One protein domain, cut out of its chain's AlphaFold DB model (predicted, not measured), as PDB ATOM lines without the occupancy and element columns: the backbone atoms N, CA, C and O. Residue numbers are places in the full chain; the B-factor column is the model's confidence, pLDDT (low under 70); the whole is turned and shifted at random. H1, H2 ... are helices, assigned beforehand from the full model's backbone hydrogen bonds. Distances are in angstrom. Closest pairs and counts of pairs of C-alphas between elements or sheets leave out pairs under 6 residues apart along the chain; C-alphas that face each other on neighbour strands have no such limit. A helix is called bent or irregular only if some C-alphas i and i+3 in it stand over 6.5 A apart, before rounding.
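This is residues 43 to 140 and 183 to 200 of the 202 residues of an uncharacterized protein of Spirosoma montaniterrae (UniProt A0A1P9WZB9). H3, H4, H6 and H7 make a loosely closed, four-sided frame, with the short helix H1 in its middle. H2 packs on H1 near the first residues of H3, and H5 folds back into H6 as a helical hairpin. The 116 printed residues hold seven named helices, H1 to H7 in chain order, and no named strand: the class is all helix. The whole is compact, with a radius of gyration of the C-alphas of 14.7 A and spans of 41 by 32 by 23 A.

H1, residues 43 to 51, touches H2, residues 55 to 59; their closest C-alphas, Gly 48 and Ala 57, are 4.2 A apart. H2 touches H3, residues 61 to 76, only at the corner. H3 and H4, residues 78 to 98, only just touch, with 3 pairs of C-alphas within 8 A, only at the corner. H5, residues 102 to 110, touches H1, about perpendicular at 78 degrees, closest at C-alphas 103 and 43, 5.4 A. H5 and H6, residues 115 to 138, form a hairpin at a shallow tilt of 32 degrees, only just short of steep; C-alphas 110 and 118 come closest, 5.2 A. H6 touches H7, residues 183 to 199, with residues 115 to 119 alone, at a steep tilt of 60 degrees; C-alphas 115 and 191 come closest, 6.0 A. H3 and H6 are apart. Every O i to N i+4 pair is within hydrogen-bond range in H1, H2, H5, H6 and H7, against 10 of 12 in H3 and 15 of 17 in H4.

H1 begins at C-alpha 43 (193.097, 234.826, 204.908). H3 measures 23.4 A, H4 31.3 A, H6 34.3 A and H7 24.1 A. H4 is irregular: C-alphas 79 and 82 are 7.0 A apart. H7 ends at C-alpha 199 (185.296, 232.703, 186.842).

Residues 141 to 182 are not printed; C-alphas 140 and 183 are 30.5 A apart across the cut. The links printed whole are tight. Residues 75 to 80 stand free. Residues 78 to 79, 137 to 140 and 183 to 185 have pLDDT under 70.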
ATOM      1  N   GLU A  43     193.439 235.209 203.540       95.25
ATOM      2  CA  GLU A  43     193.097 234.826 204.908       95.25
ATOM      3  C   GLU A  43     191.582 234.644 205.076       95.25
ATOM      4  O   GLU A  43     191.154 233.670 205.688       95.25
ATOM      5  N   GLU A  44     190.752 235.525 204.506       94.25
ATOM      6  CA  GLU A  44     189.292 235.353 204.520       94.25
ATOM      7  C   GLU A  44     188.859 234.092 203.771       94.25
ATOM      8  O   GLU A  44     188.006 233.357 204.268       94.25
ATOM      9  N   MET A  45     189.471 233.808 202.615       92.62
ATOM     10  CA  MET A  45     189.226 232.563 201.884       92.62
ATOM     11  C   MET A  45     189.597 231.350 202.736       92.62
ATOM     12  O   MET A  45     188.814 230.413 202.874       92.62
ATOM     13  N   PHE A  46     190.774 231.388 203.358       94.44
ATOM     14  CA  PHE A  46     191.254 230.327 204.231       94.44
ATOM     15  C   PHE A  46     190.325 230.098 205.435       94.44
ATOM     16  O   PHE A  46     189.910 228.966 205.687       94.44
ATOM     17  N   ARG A  47     189.941 231.162 206.152       93.00
ATOM     18  CA  ARG A  47     188.996 231.090 207.281       93.00
ATOM     19  C   ARG A  47     187.644 230.536 206.838       93.00
ATOM     20  O   ARG A  47     187.068 229.701 207.536       93.00
ATOM     21  N   GLY A  48     187.159 230.948 205.670       88.62
ATOM     22  CA  GLY A  48     185.903 230.450 205.121       88.62
ATOM     23  C   GLY A  48     185.941 228.955 204.826       88.62
ATOM     24  O   GLY A  48     185.029 228.233 205.215       88.62
ATOM     25  N   LEU A  49     187.017 228.476 204.201       88.62
ATOM     26  CA  LEU A  49     187.154 227.073 203.803       88.62
ATOM     27  C   LEU A  49     187.422 226.144 204.993       88.62
ATOM     28  O   LEU A  49     186.782 225.105 205.114       88.62
ATOM     29  N   PHE A  50     188.350 226.512 205.880       87.88
ATOM     30  CA  PHE A  50     188.821 225.616 206.945       87.88
ATOM     31  C   PHE A  50     188.114 225.823 208.284       87.88
ATOM     32  O   PHE A  50     188.030 224.893 209.085       87.88
ATOM     33  N   PHE A  51     187.607 227.027 208.558       88.44
ATOM     34  CA  PHE A  51     186.931 227.336 209.823       88.44
ATOM     35  C   PHE A  51     185.426 227.550 209.674       88.44
ATOM     36  O   PHE A  51     184.748 227.645 210.703       88.44
ATOM     37  N   LEU A  52     184.911 227.557 208.437       87.56
ATOM     38  CA  LEU A  52     183.518 227.867 208.106       87.56
ATOM     39  C   LEU A  52     183.106 229.251 208.634       87.56
ATOM     40  O   LEU A  52     181.991 229.437 209.117       87.56
ATOM     41  N   GLU A  53     184.038 230.210 208.591       86.25
ATOM     42  CA  GLU A  53     183.863 231.556 209.141       86.25
ATOM     43  C   GLU A  53     183.905 232.642 208.062       86.25
ATOM     44  O   GLU A  53     184.716 232.614 207.138       86.25
ATOM     45  N   GLY A  54     183.089 233.677 208.258       88.50
ATOM     46  CA  GLY A  54     183.137 234.903 207.468       88.50
ATOM     47  C   GLY A  54     182.415 234.819 206.125       88.50
ATOM     48  O   GLY A  54     181.805 233.816 205.756       88.50
ATOM     49  N   ARG A  55     182.497 235.924 205.379       89.44
ATOM     50  CA  ARG A  55     181.701 236.153 204.162       89.44
ATOM     51  C   ARG A  55     182.016 235.173 203.031       89.44
ATOM     52  O   ARG A  55     181.142 234.885 202.222       89.44
ATOM     53  N   TYR A  56     183.240 234.641 202.980       89.50
ATOM     54  CA  TYR A  56     183.627 233.668 201.957       89.50
ATOM     55  C   TYR A  56     182.892 232.328 202.122       89.50
ATOM     56  O   TYR A  56     182.410 231.773 201.138       89.50
ATOM     57  N   ALA A  57     182.728 231.840 203.359       87.62
ATOM     58  CA  ALA A  57     181.942 230.631 203.628       87.62
ATOM     59  C   ALA A  57     180.461 230.815 203.258       87.62
ATOM     60  O   ALA A  57     179.825 229.890 202.764       87.62
ATOM     61  N   GLU A  58     179.914 232.015 203.461       87.44
ATOM     62  CA  GLU A  58     178.526 232.339 203.111       87.44
ATOM     63  C   GLU A  58     178.290 232.424 201.596       87.44
ATOM     64  O   GLU A  58     177.169 232.185 201.138       87.44
ATOM     65  N   ALA A  59     179.331 232.763 200.828       86.50
ATOM     66  CA  ALA A  59     179.280 232.872 199.373       86.50
ATOM     67  C   ALA A  59     179.269 231.507 198.664       86.50
ATOM     68  O   ALA A  59     178.804 231.419 197.528       86.50
ATOM     69  N   ILE A  60     179.749 230.450 199.325       84.00
ATOM     70  CA  ILE A  60     179.786 229.082 198.796       84.00
ATOM     71  C   ILE A  60     178.587 228.302 199.363       84.00
ATOM     72  O   ILE A  60     178.562 228.024 200.564       84.00
ATOM     73  N   PRO A  61     177.584 227.919 198.548       81.06
ATOM     74  CA  PRO A  61     176.374 227.244 199.031       81.06
ATOM     75  C   PRO A  61     176.651 225.968 199.835       81.06
ATOM     76  O   PRO A  61     175.999 225.723 200.854       81.06
ATOM     77  N   GLU A  62     177.644 225.188 199.405       79.88
ATOM     78  CA  GLU A  62     178.072 223.946 200.051       79.88
ATOM     79  C   GLU A  62     178.591 224.202 201.471       79.88
ATOM     80  O   GLU A  62     178.284 223.454 202.398       79.88
ATOM     81  N   LEU A  63     179.322 225.302 201.667       80.94
ATOM     82  CA  LEU A  63     179.856 225.689 202.972       80.94
ATOM     83  C   LEU A  63     178.831 226.421 203.818       80.94
ATOM     84  O   LEU A  63     178.884 226.333 205.040       80.94
ATOM     85  N   LYS A  64     177.869 227.110 203.204       81.56
ATOM     86  CA  LYS A  64     176.837 227.846 203.930       81.56
ATOM     87  C   LYS A  64     176.026 226.924 204.838       81.56
ATOM     88  O   LYS A  64     175.867 227.225 206.020       81.56
ATOM     89  N   SER A  65     175.557 225.784 204.333       77.94
ATOM     90  CA  SER A  65     174.801 224.817 205.145       77.94
ATOM     91  C   SER A  65     175.646 224.242 206.293       77.94
ATOM     92  O   SER A  65     175.172 224.150 207.429       77.94
ATOM     93  N   MET A  66     176.924 223.953 206.030       75.56
ATOM     94  CA  MET A  66     177.888 223.506 207.038       75.56
ATOM     95  C   MET A  66     178.192 224.591 208.079       75.56
ATOM     96  O   MET A  66     178.275 224.302 209.271       75.56
ATOM     97  N   SER A  67     178.317 225.850 207.661       76.56
ATOM     98  CA  SER A  67     178.589 226.985 208.546       76.56
ATOM     99  C   SER A  67     177.438 227.219 209.522       76.56
ATOM    100  O   SER A  67     177.676 227.487 210.699       76.56
ATOM    101  N   LEU A  68     176.188 227.039 209.079       76.75
ATOM    102  CA  LEU A  68     175.005 227.181 209.928       76.75
ATOM    103  C   LEU A  68     174.960 226.096 211.008       76.75
ATOM    104  O   LEU A  68     174.764 226.410 212.185       76.75
ATOM    105  N   SER A  69     175.192 224.832 210.637       78.12
ATOM    106  CA  SER A  69     175.216 223.728 211.603       78.12
ATOM    107  C   SER A  69     176.388 223.864 212.581       78.12
ATOM    108  O   SER A  69     176.213 223.694 213.792       78.12
ATOM    109  N   TYR A  70     177.561 224.266 212.085       76.50
ATOM    110  CA  TYR A  70     178.740 224.535 212.898       76.50
ATOM    111  C   TYR A  70     178.505 225.682 213.888       76.50
ATOM    112  O   TYR A  70     178.767 225.536 215.081       76.50
ATOM    113  N   THR A  71     177.944 226.802 213.428       77.25
ATOM    114  CA  THR A  71     177.666 227.977 214.268       77.25
ATOM    115  C   THR A  71     176.635 227.659 215.345       77.25
ATOM    116  O   THR A  71     176.808 228.067 216.492       77.25
ATOM    117  N   ALA A  72     175.603 226.871 215.026       79.69
ATOM    118  CA  ALA A  72     174.629 226.408 216.013       79.69
ATOM    119  C   ALA A  72     175.279 225.523 217.093       79.69
ATOM    120  O   ALA A  72     174.993 225.687 218.282       79.69
ATOM    121  N   LYS A  73     176.194 224.621 216.709       76.12
ATOM    122  CA  LYS A  73     176.982 223.809 217.655       76.12
ATOM    123  C   LYS A  73     177.912 224.684 218.509       76.12
ATOM    124  O   LYS A  73     177.985 224.495 219.720       76.12
ATOM    125  N   LEU A  74     178.565 225.678 217.903       73.44
ATOM    126  CA  LEU A  74     179.443 226.623 218.595       73.44
ATOM    127  C   LEU A  74     178.675 227.491 219.603       73.44
ATOM    128  O   LEU A  74     179.166 227.735 220.701       73.44
ATOM    129  N   ALA A  75     177.462 227.930 219.255       75.44
ATOM    130  CA  ALA A  75     176.600 228.730 220.123       75.44
ATOM    131  C   ALA A  75     176.164 227.957 221.378       75.44
ATOM    132  O   ALA A  75     176.138 228.524 222.467       75.44
ATOM    133  N   LYS A  76     175.902 226.649 221.248       76.38
ATOM    134  CA  LYS A  76     175.632 225.756 222.390       76.38
ATOM    135  C   LYS A  76     176.857 225.543 223.287       76.38
ATOM    136  O   LYS A  76     176.708 225.164 224.442       76.38
ATOM    137  N   ALA A  77     178.057 225.799 222.773       74.38
ATOM    138  CA  ALA A  77     179.318 225.724 223.499       74.38
ATOM    139  C   ALA A  77     179.862 227.130 223.820       74.38
ATOM    140  O   ALA A  77     181.048 227.394 223.610       74.38
ATOM    141  N   ALA A  78     179.000 228.036 224.303       65.56
ATOM    142  CA  ALA A  78     179.313 229.452 224.528       65.56
ATOM    143  C   ALA A  78     180.627 229.669 225.306       65.56
ATOM    144  O   ALA A  78     181.475 230.451 224.872       65.56
ATOM    145  N   ASP A  79     180.865 228.882 226.358       68.31
ATOM    146  CA  ASP A  79     182.080 228.961 227.185       68.31
ATOM    147  C   ASP A  79     183.363 228.556 226.437       68.31
ATOM    148  O   ASP A  79     184.478 228.924 226.808       68.31
ATOM    149  N   LYS A  80     183.225 227.801 225.342       70.50
ATOM    150  CA  LYS A  80     184.336 227.296 224.520       70.50
ATOM    151  C   LYS A  80     184.581 228.159 223.283       70.50
ATOM    152  O   LYS A  80     185.644 228.055 222.670       70.50
ATOM    153  N   LYS A  81     183.652 229.056 222.937       74.75
ATOM    154  CA  LYS A  81     183.723 229.904 221.739       74.75
ATOM    155  C   LYS A  81     184.975 230.781 221.712       74.75
ATOM    156  O   LYS A  81     185.723 230.749 220.738       74.75
ATOM    157  N   ALA A  82     185.241 231.523 222.789       77.19
ATOM    158  CA  ALA A  82     186.411 232.408 222.874       77.19
ATOM    159  C   ALA A  82     187.726 231.634 222.679       77.19
ATOM    160  O   ALA A  82     188.664 232.096 222.032       77.19
ATOM    161  N   LYS A  83     187.763 230.409 223.193       75.81
ATOM    162  CA  LYS A  83     188.926 229.533 223.159       75.81
ATOM    163  C   LYS A  83     189.153 228.886 221.793       75.81
ATOM    164  O   LYS A  83     190.300 228.757 221.360       75.81
ATOM    165  N   ILE A  84     188.074 228.545 221.092       77.50
ATOM    166  CA  ILE A  84     188.114 228.110 219.691       77.50
ATOM    167  C   ILE A  84     188.639 229.249 218.812       77.50
ATOM    168  O   ILE A  84     189.593 229.037 218.064       77.50
ATOM    169  N   HIS A  85     188.114 230.470 218.965       82.69
ATOM    170  CA  HIS A  85     188.624 231.632 218.229       82.69
ATOM    171  C   HIS A  85     190.104 231.909 218.529       82.69
ATOM    172  O   HIS A  85     190.882 232.102 217.599       82.69
ATOM    173  N   ALA A  86     190.529 231.853 219.795       81.06
ATOM    174  CA  ALA A  86     191.935 232.038 220.162       81.06
ATOM    175  C   ALA A  86     192.854 230.973 219.537       81.06
ATOM    176  O   ALA A  86     193.959 231.282 219.091       81.06
ATOM    177  N   THR A  87     192.395 229.721 219.463       78.94
ATOM    178  CA  THR A  87     193.147 228.622 218.837       78.94
ATOM    179  C   THR A  87     193.264 228.818 217.327       78.94
ATOM    180  O   THR A  87     194.361 228.720 216.781       78.94
ATOM    181  N   ARG A  88     192.159 229.166 216.657       86.25
ATOM    182  CA  ARG A  88     192.137 229.492 215.221       86.25
ATOM    183  C   ARG A  88     193.065 230.655 214.898       86.25
ATOM    184  O   ARG A  88     193.881 230.553 213.986       86.25
ATOM    185  N   GLN A  89     193.008 231.718 215.700       90.31
ATOM    186  CA  GLN A  89     193.902 232.861 215.552       90.31
ATOM    187  C   GLN A  89     195.366 232.450 215.732       90.31
ATOM    188  O   GLN A  89     196.216 232.885 214.962       90.31
ATOM    189  N   ARG A  90     195.674 231.578 216.698       86.06
ATOM    190  CA  ARG A  90     197.036 231.068 216.888       86.06
ATOM    191  C   ARG A  90     197.531 230.278 215.677       86.06
ATOM    192  O   ARG A  90     198.661 230.503 215.268       86.06
ATOM    193  N   LEU A  91     196.703 229.415 215.083       87.19
ATOM    194  CA  LEU A  91     197.062 228.675 213.863       87.19
ATOM    195  C   LEU A  91     197.378 229.619 212.699       87.19
ATOM    196  O   LEU A  91     198.397 229.451 212.039       87.19
ATOM    197  N   ILE A  92     196.550 230.647 212.495       91.88
ATOM    198  CA  ILE A  92     196.788 231.686 211.482       91.88
ATOM    199  C   ILE A  92     198.133 232.380 211.726       91.88
ATOM    200  O   ILE A  92     198.927 232.525 210.802       91.88
ATOM    201  N   GLN A  93     198.414 232.774 212.970       93.44
ATOM    202  CA  GLN A  93     199.678 233.428 213.318       93.44
ATOM    203  C   GLN A  93     200.885 232.505 213.120       93.44
ATOM    204  O   GLN A  93     201.912 232.957 212.625       93.44
ATOM    205  N   THR A  94     200.772 231.215 213.449       89.94
ATOM    206  CA  THR A  94     201.834 230.234 213.183       89.94
ATOM    207  C   THR A  94     202.096 230.089 211.686       89.94
ATOM    208  O   THR A  94     203.248 230.150 211.267       89.94
ATOM    209  N   LEU A  95     201.046 229.988 210.866       91.31
ATOM    210  CA  LEU A  95     201.187 229.922 209.410       91.31
ATOM    211  C   LEU A  95     201.874 231.171 208.838       91.31
ATOM    212  O   LEU A  95     202.755 231.038 207.992       91.31
ATOM    213  N   LEU A  96     201.512 232.363 209.322       93.50
ATOM    214  CA  LEU A  96     202.145 233.628 208.927       93.50
ATOM    215  C   LEU A  96     203.603 233.741 209.384       93.50
ATOM    216  O   LEU A  96     204.418 234.344 208.685       93.50
ATOM    217  N   ALA A  97     203.930 233.196 210.556       93.88
ATOM    218  CA  ALA A  97     205.292 233.189 211.077       93.88
ATOM    219  C   ALA A  97     206.213 232.284 210.245       93.88
ATOM    220  O   ALA A  97     207.375 232.625 210.035       93.88
ATOM    221  N   GLU A  98     205.691 231.158 209.753       93.25
ATOM    222  CA  GLU A  98     206.421 230.244 208.870       93.25
ATOM    223  C   GLU A  98     206.564 230.784 207.441       93.25
ATOM    224  O   GLU A  98     207.627 230.660 206.838       93.25
ATOM    225  N   ASP A  99     205.503 231.372 206.885       94.44
ATOM    226  CA  ASP A  99     205.510 231.960 205.544       94.44
ATOM    227  C   ASP A  99     204.578 233.176 205.484       94.44
ATOM    228  O   ASP A  99     203.352 233.054 205.453       94.44
ATOM    229  N   LYS A 100     205.171 234.371 205.388       95.25
ATOM    230  CA  LYS A 100     204.429 235.641 205.320       95.25
ATOM    231  C   LYS A 100     203.480 235.728 204.121       95.25
ATOM    232  O   LYS A 100     202.497 236.454 204.193       95.25
ATOM    233  N   PHE A 101     203.753 234.989 203.045       95.88
ATOM    234  CA  PHE A 101     202.950 234.987 201.818       95.88
ATOM    235  C   PHE A 101     202.014 233.775 201.729       95.88
ATOM    236  O   PHE A 101     201.462 233.500 200.661       95.88
ATOM    237  N   VAL A 102     201.828 233.021 202.821       95.75
ATOM    238  CA  VAL A 102     201.026 231.786 202.827       95.75
ATOM    239  C   VAL A 102     199.617 232.011 202.281       95.75
ATOM    240  O   VAL A 102     199.147 231.232 201.449       95.75
ATOM    241  N   PHE A 103     198.967 233.101 202.691       96.38
ATOM    242  CA  PHE A 103     197.603 233.413 202.280       96.38
ATOM    243  C   PHE A 103     197.528 233.973 200.863       96.38
ATOM    244  O   PHE A 103     196.588 233.647 200.147       96.38
ATOM    245  N   ASP A 104     198.535 234.716 200.408       96.19
ATOM    246  CA  ASP A 104     198.592 235.184 199.021       96.19
ATOM    247  C   ASP A 104     198.774 234.012 198.052       96.19
ATOM    248  O   ASP A 104     198.063 233.906 197.053       96.19
ATOM    249  N   LYS A 105     199.661 233.065 198.385       95.88
ATOM    250  CA  LYS A 105     199.844 231.823 197.616       95.88
ATOM    251  C   LYS A 105     198.588 230.957 197.635       95.88
ATOM    252  O   LYS A 105     198.247 230.339 196.629       95.88
ATOM    253  N   PHE A 106     197.916 230.877 198.783       94.75
ATOM    254  CA  PHE A 106     196.654 230.156 198.914       94.75
ATOM    255  C   PHE A 106     195.573 230.769 198.023       94.75
ATOM    256  O   PHE A 106     194.971 230.070 197.213       94.75
ATOM    257  N   ARG A 107     195.402 232.089 198.101       94.56
ATOM    258  CA  ARG A 107     194.486 232.848 197.257       94.56
ATOM    259  C   ARG A 107     194.771 232.640 195.775       94.56
ATOM    260  O   ARG A 107     193.852 232.317 195.037       94.56
ATOM    261  N   ALA A 108     196.023 232.793 195.346       93.81
ATOM    262  CA  ALA A 108     196.405 232.635 193.945       93.81
ATOM    263  C   ALA A 108     196.066 231.236 193.404       93.81
ATOM    264  O   ALA A 108     195.633 231.098 192.264       93.81
ATOM    265  N   ALA A 109     196.216 230.197 194.229       92.88
ATOM    266  CA  ALA A 109     195.817 228.844 193.863       92.88
ATOM    267  C   ALA A 109     194.290 228.694 193.767       92.88
ATOM    268  O   ALA A 109     193.801 228.090 192.814       92.88
ATOM    269  N   VAL A 110     193.537 229.264 194.713       89.62
ATOM    270  CA  VAL A 110     192.064 229.235 194.724       89.62
ATOM    271  C   VAL A 110     191.466 230.015 193.547       89.62
ATOM    272  O   VAL A 110     190.572 229.517 192.869       89.62
ATOM    273  N   GLU A 111     191.999 231.201 193.259       91.25
ATOM    274  CA  GLU A 111     191.596 232.068 192.141       91.25
ATOM    275  C   GLU A 111     192.181 231.622 190.787       91.25
ATOM    276  O   GLU A 111     191.974 232.282 189.771       91.25
ATOM    277  N   SER A 112     192.922 230.509 190.733       90.75
ATOM    278  CA  SER A 112     193.476 230.011 189.468       90.75
ATOM    279  C   SER A 112     192.403 229.465 188.521       90.75
ATOM    280  O   SER A 112     192.664 229.303 187.329       90.75
ATOM    281  N   GLY A 113     191.228 229.101 189.052       83.88
ATOM    282  CA  GLY A 113     190.172 228.398 188.317       83.88
ATOM    283  C   GLY A 113     190.565 226.996 187.830       83.88
ATOM    284  O   GLY A 113     189.769 226.334 187.167       83.88
ATOM    285  N   ASN A 114     191.777 226.524 188.144       89.88
ATOM    286  CA  ASN A 114     192.252 225.207 187.753       89.88
ATOM    287  C   ASN A 114     191.936 224.198 188.871       89.88
ATOM    288  O   ASN A 114     192.540 224.272 189.947       89.88
ATOM    289  N   PRO A 115     191.053 223.214 188.630       87.25
ATOM    290  CA  PRO A 115     190.596 222.296 189.668       87.25
ATOM    291  C   PRO A 115     191.729 221.455 190.272       87.25
ATOM    292  O   PRO A 115     191.694 221.157 191.463       87.25
ATOM    293  N   LEU A 116     192.764 221.116 189.492       90.38
ATOM    294  CA  LEU A 116     193.916 220.353 189.985       90.38
ATOM    295  C   LEU A 116     194.783 221.187 190.934       90.38
ATOM    296  O   LEU A 116     195.228 220.682 191.965       90.38
ATOM    297  N   ILE A 117     194.991 222.469 190.611       90.50
ATOM    298  CA  ILE A 117     195.750 223.401 191.457       90.50
ATOM    299  C   ILE A 117     194.992 223.654 192.760       90.50
ATOM    300  O   ILE A 117     195.583 223.574 193.836       90.50
ATOM    301  N   ILE A 118     193.683 223.909 192.666       87.19
ATOM    302  CA  ILE A 118     192.824 224.134 193.831       87.19
ATOM    303  C   ILE A 118     192.859 222.908 194.742       87.19
ATOM    304  O   ILE A 118     193.204 223.028 195.916       87.19
ATOM    305  N   LYS A 119     192.579 221.718 194.200       85.56
ATOM    306  CA  LYS A 119     192.565 220.468 194.965       85.56
ATOM    307  C   LYS A 119     193.902 220.192 195.648       85.56
ATOM    308  O   LYS A 119     193.932 219.991 196.858       85.56
ATOM    309  N   SER A 120     195.004 220.254 194.898       89.62
ATOM    310  CA  SER A 120     196.337 220.027 195.461       89.62
ATOM    311  C   SER A 120     196.658 221.033 196.566       89.62
ATOM    312  O   SER A 120     197.207 220.666 197.605       89.62
ATOM    313  N   LYS A 121     196.271 222.305 196.395       91.75
ATOM    314  CA  LYS A 121     196.496 223.321 197.424       91.75
ATOM    315  C   LYS A 121     195.663 223.074 198.680       91.75
ATOM    316  O   LYS A 121     196.179 223.284 199.780       91.75
ATOM    317  N   LEU A 122     194.409 222.644 198.536       86.38
ATOM    318  CA  LEU A 122     193.549 222.286 199.664       86.38
ATOM    319  C   LEU A 122     194.141 221.114 200.454       86.38
ATOM    320  O   LEU A 122     194.280 221.229 201.669       86.38
ATOM    321  N   GLU A 123     194.575 220.052 199.772       87.44
ATOM    322  CA  GLU A 123     195.197 218.871 200.392       87.44
ATOM    323  C   GLU A 123     196.487 219.231 201.147       87.44
ATOM    324  O   GLU A 123     196.636 218.886 202.318       87.44
ATOM    325  N   GLN A 124     197.388 220.004 200.530       87.56
ATOM    326  CA  GLN A 124     198.616 220.474 201.187       87.56
ATOM    327  C   GLN A 124     198.320 221.325 202.427       87.56
ATOM    328  O   GLN A 124     198.983 221.212 203.457       87.56
ATOM    329  N   THR A 125     197.324 222.207 202.329       85.19
ATOM    330  CA  THR A 125     196.950 223.097 203.434       85.19
ATOM    331  C   THR A 125     196.316 222.308 204.579       85.19
ATOM    332  O   THR A 125     196.600 222.589 205.741       85.19
ATOM    333  N   GLN A 126     195.511 221.292 204.260       84.06
ATOM    334  CA  GLN A 126     194.943 220.376 205.242       84.06
ATOM    335  C   GLN A 126     196.036 219.590 205.975       84.06
ATOM    336  O   GLN A 126     196.060 219.612 207.202       84.06
ATOM    337  N   GLN A 127     196.964 218.963 205.248       84.00
ATOM    338  CA  GLN A 127     198.081 218.221 205.847       84.00
ATOM    339  C   GLN A 127     198.895 219.107 206.790       84.00
ATOM    340  O   GLN A 127     199.158 218.741 207.932       84.00
ATOM    341  N   LYS A 128     199.207 220.331 206.354       85.69
ATOM    342  CA  LYS A 128     199.935 221.294 207.179       85.69
ATOM    343  C   LYS A 128     199.176 221.666 208.455       85.69
ATOM    344  O   LYS A 128     199.769 221.805 209.520       85.69
ATOM    345  N   LEU A 129     197.858 221.833 208.370       82.12
ATOM    346  CA  LEU A 129     197.033 222.082 209.549       82.12
ATOM    347  C   LEU A 129     197.020 220.885 210.501       82.12
ATOM    348  O   LEU A 129     197.156 221.083 211.705       82.12
ATOM    349  N   GLU A 130     196.899 219.665 209.982       81.62
ATOM    350  CA  GLU A 130     196.957 218.437 210.780       81.62
ATOM    351  C   GLU A 130     198.301 218.306 211.508       81.62
ATOM    352  O   GLU A 130     198.325 218.029 212.708       81.62
ATOM    353  N   GLU A 131     199.413 218.605 210.832       83.25
ATOM    354  CA  GLU A 131     200.751 218.641 211.428       83.25
ATOM    355  C   GLU A 131     200.867 219.692 212.538       83.25
ATOM    356  O   GLU A 131     201.339 219.384 213.634       83.25
ATOM    357  N   LEU A 132     200.392 220.919 212.299       81.06
ATOM    358  CA  LEU A 132     200.414 221.991 213.299       81.06
ATOM    359  C   LEU A 132     199.576 221.643 214.531       81.06
ATOM    360  O   LEU A 132     199.972 221.918 215.667       81.06
ATOM    361  N   VAL A 133     198.424 221.013 214.317       78.12
ATOM    362  CA  VAL A 133     197.554 220.531 215.387       78.12
ATOM    363  C   VAL A 133     198.221 219.395 216.164       78.12
ATOM    364  O   VAL A 133     198.235 219.432 217.397       78.12
ATOM    365  N   ALA A 134     198.830 218.430 215.472       77.12
ATOM    366  CA  ALA A 134     199.551 217.319 216.085       77.12
ATOM    367  C   ALA A 134     200.790 217.788 216.865       77.12
ATOM    368  O   ALA A 134     201.098 217.265 217.935       77.12
ATOM    369  N   PHE A 135     201.496 218.804 216.373       74.06
ATOM    370  CA  PHE A 135     202.626 219.402 217.077       74.06
ATOM    371  C   PHE A 135     202.179 220.105 218.368       74.06
ATOM    372  O   PHE A 135     202.796 219.938 219.428       74.06
ATOM    373  N   GLN A 136     201.065 220.843 218.311       70.12
ATOM    374  CA  GLN A 136     200.494 221.505 219.486       70.12
ATOM    375  C   GLN A 136     199.921 220.517 220.513       70.12
ATOM    376  O   GLN A 136     199.961 220.814 221.709       70.12
ATOM    377  N   SER A 137     199.417 219.354 220.086       67.44
ATOM    378  CA  SER A 137     198.947 218.302 220.998       67.44
ATOM    379  C   SER A 137     200.108 217.525 221.631       67.44
ATOM    380  O   SER A 137     200.113 217.337 222.850       67.44
ATOM    381  N   LYS A 138     201.145 217.170 220.855       60.94
ATOM    382  CA  LYS A 138     202.364 216.507 221.360       60.94
ATOM    383  C   LYS A 138     203.120 217.360 222.372       60.94
ATOM    384  O   LYS A 138     203.566 216.837 223.389       60.94
ATOM    385  N   SER A 139     203.182 218.674 222.158       53.75
ATOM    386  CA  SER A 139     203.753 219.613 223.135       53.75
ATOM    387  C   SER A 139     202.935 219.715 224.434       53.75
ATOM    388  O   SER A 139     203.373 220.373 225.376       53.75
ATOM    389  N   ARG A 140     201.745 219.094 224.508       47.53
ATOM    390  CA  ARG A 140     200.829 219.200 225.652       47.53
ATOM    391  C   ARG A 140     200.578 217.936 226.460       47.53
ATOM    392  O   ARG A 140     200.151 218.119 227.597       47.53
ATOM    393  N   SER A 183     183.002 212.124 200.736       55.12
ATOM    394  CA  SER A 183     184.089 213.114 200.849       55.12
ATOM    395  C   SER A 183     184.648 213.524 199.485       55.12
ATOM    396  O   SER A 183     184.836 214.707 199.239       55.12
ATOM    397  N   ARG A 184     184.819 212.569 198.559       58.19
ATOM    398  CA  ARG A 184     185.292 212.861 197.197       58.19
ATOM    399  C   ARG A 184     184.272 213.683 196.406       58.19
ATOM    400  O   ARG A 184     184.659 214.636 195.749       58.19
ATOM    401  N   LEU A 185     182.984 213.349 196.502       57.69
ATOM    402  CA  LEU A 185     181.912 214.079 195.817       57.69
ATOM    403  C   LEU A 185     181.796 215.519 196.339       57.69
ATOM    404  O   LEU A 185     181.684 216.449 195.548       57.69
ATOM    405  N   LEU A 186     181.903 215.703 197.657       70.69
ATOM    406  CA  LEU A 186     181.909 217.015 198.298       70.69
ATOM    407  C   LEU A 186     183.143 217.832 197.907       70.69
ATOM    408  O   LEU A 186     183.009 219.023 197.651       70.69
ATOM    409  N   THR A 187     184.326 217.215 197.804       71.69
ATOM    410  CA  THR A 187     185.525 217.910 197.314       71.69
ATOM    411  C   THR A 187     185.357 218.351 195.864       71.69
ATOM    412  O   THR A 187     185.665 219.494 195.552       71.69
ATOM    413  N   GLU A 188     184.839 217.498 194.978       75.25
ATOM    414  CA  GLU A 188     184.618 217.864 193.570       75.25
ATOM    415  C   GLU A 188     183.543 218.961 193.428       75.25
ATOM    416  O   GLU A 188     183.730 219.912 192.671       75.25
ATOM    417  N   GLN A 189     182.450 218.890 194.199       79.31
ATOM    418  CA  GLN A 189     181.417 219.937 194.239       79.31
ATOM    419  C   GLN A 189     181.964 221.260 194.783       79.31
ATOM    420  O   GLN A 189     181.711 222.316 194.204       79.31
ATOM    421  N   LEU A 190     182.768 221.209 195.847       81.06
ATOM    422  CA  LEU A 190     183.423 222.383 196.415       81.06
ATOM    423  C   LEU A 190     184.396 223.012 195.412       81.06
ATOM    424  O   LEU A 190     184.343 224.219 195.187       81.06
ATOM    425  N   VAL A 191     185.243 222.207 194.764       81.06
ATOM    426  CA  VAL A 191     186.174 222.679 193.729       81.06
ATOM    427  C   VAL A 191     185.406 223.298 192.561       81.06
ATOM    428  O   VAL A 191     185.767 224.383 192.113       81.06
ATOM    429  N   ALA A 192     184.312 222.681 192.107       82.69
ATOM    430  CA  ALA A 192     183.467 223.242 191.054       82.69
ATOM    431  C   ALA A 192     182.847 224.594 191.460       82.69
ATOM    432  O   ALA A 192     182.840 225.538 190.666       82.69
ATOM    433  N   SER A 193     182.376 224.709 192.705       78.62
ATOM    434  CA  SER A 193     181.835 225.949 193.273       78.62
ATOM    435  C   SER A 193     182.905 227.051 193.338       78.62
ATOM    436  O   SER A 193     182.677 228.176 192.885       78.62
ATOM    437  N   MET A 194     184.123 226.712 193.773       79.62
ATOM    438  CA  MET A 194     185.272 227.625 193.797       79.62
ATOM    439  C   MET A 194     185.694 228.068 192.390       79.62
ATOM    440  O   MET A 194     185.898 229.260 192.167       79.62
ATOM    441  N   CYS A 195     185.754 227.150 191.417       81.31
ATOM    442  CA  CYS A 195     186.029 227.488 190.018       81.31
ATOM    443  C   CYS A 195     184.985 228.464 189.461       81.31
ATOM    444  O   CYS A 195     185.336 229.427 188.780       81.31
ATOM    445  N   ARG A 196     183.701 228.257 189.780       83.12
ATOM    446  CA  ARG A 196     182.617 229.148 189.350       83.12
ATOM    447  C   ARG A 196     182.748 230.549 189.949       83.12
ATOM    448  O   ARG A 196     182.554 231.524 189.224       83.12
ATOM    449  N   LEU A 197     183.088 230.653 191.234       79.69
ATOM    450  CA  LEU A 197     183.341 231.939 191.897       79.69
ATOM    451  C   LEU A 197     184.577 232.642 191.329       79.69
ATOM    452  O   LEU A 197     184.559 233.853 191.137       79.69
ATOM    453  N   SER A 198     185.625 231.886 191.006       77.00
ATOM    454  CA  SER A 198     186.827 232.416 190.362       77.00
ATOM    455  C   SER A 198     186.551 232.950 188.954       77.00
ATOM    456  O   SER A 198     187.153 233.940 188.548       77.00
ATOM    457  N   ALA A 199     185.657 232.302 188.200       75.62
ATOM    458  CA  ALA A 199     185.296 232.703 186.842       75.62
ATOM    459  C   ALA A 199     184.348 233.916 186.797       75.62
ATOM    460  O   ALA A 199     184.339 234.640 185.806       75.62
ATOM    461  N   ASN A 200     183.564 234.145 187.855       70.75
ATOM    462  CA  ASN A 200     182.666 235.295 187.994       70.75
ATOM    463  C   ASN A 200     182.891 236.007 189.340       70.75
ATOM    464  O   ASN A 200     182.063 235.869 190.249       70.75
TER     465      ASN A 200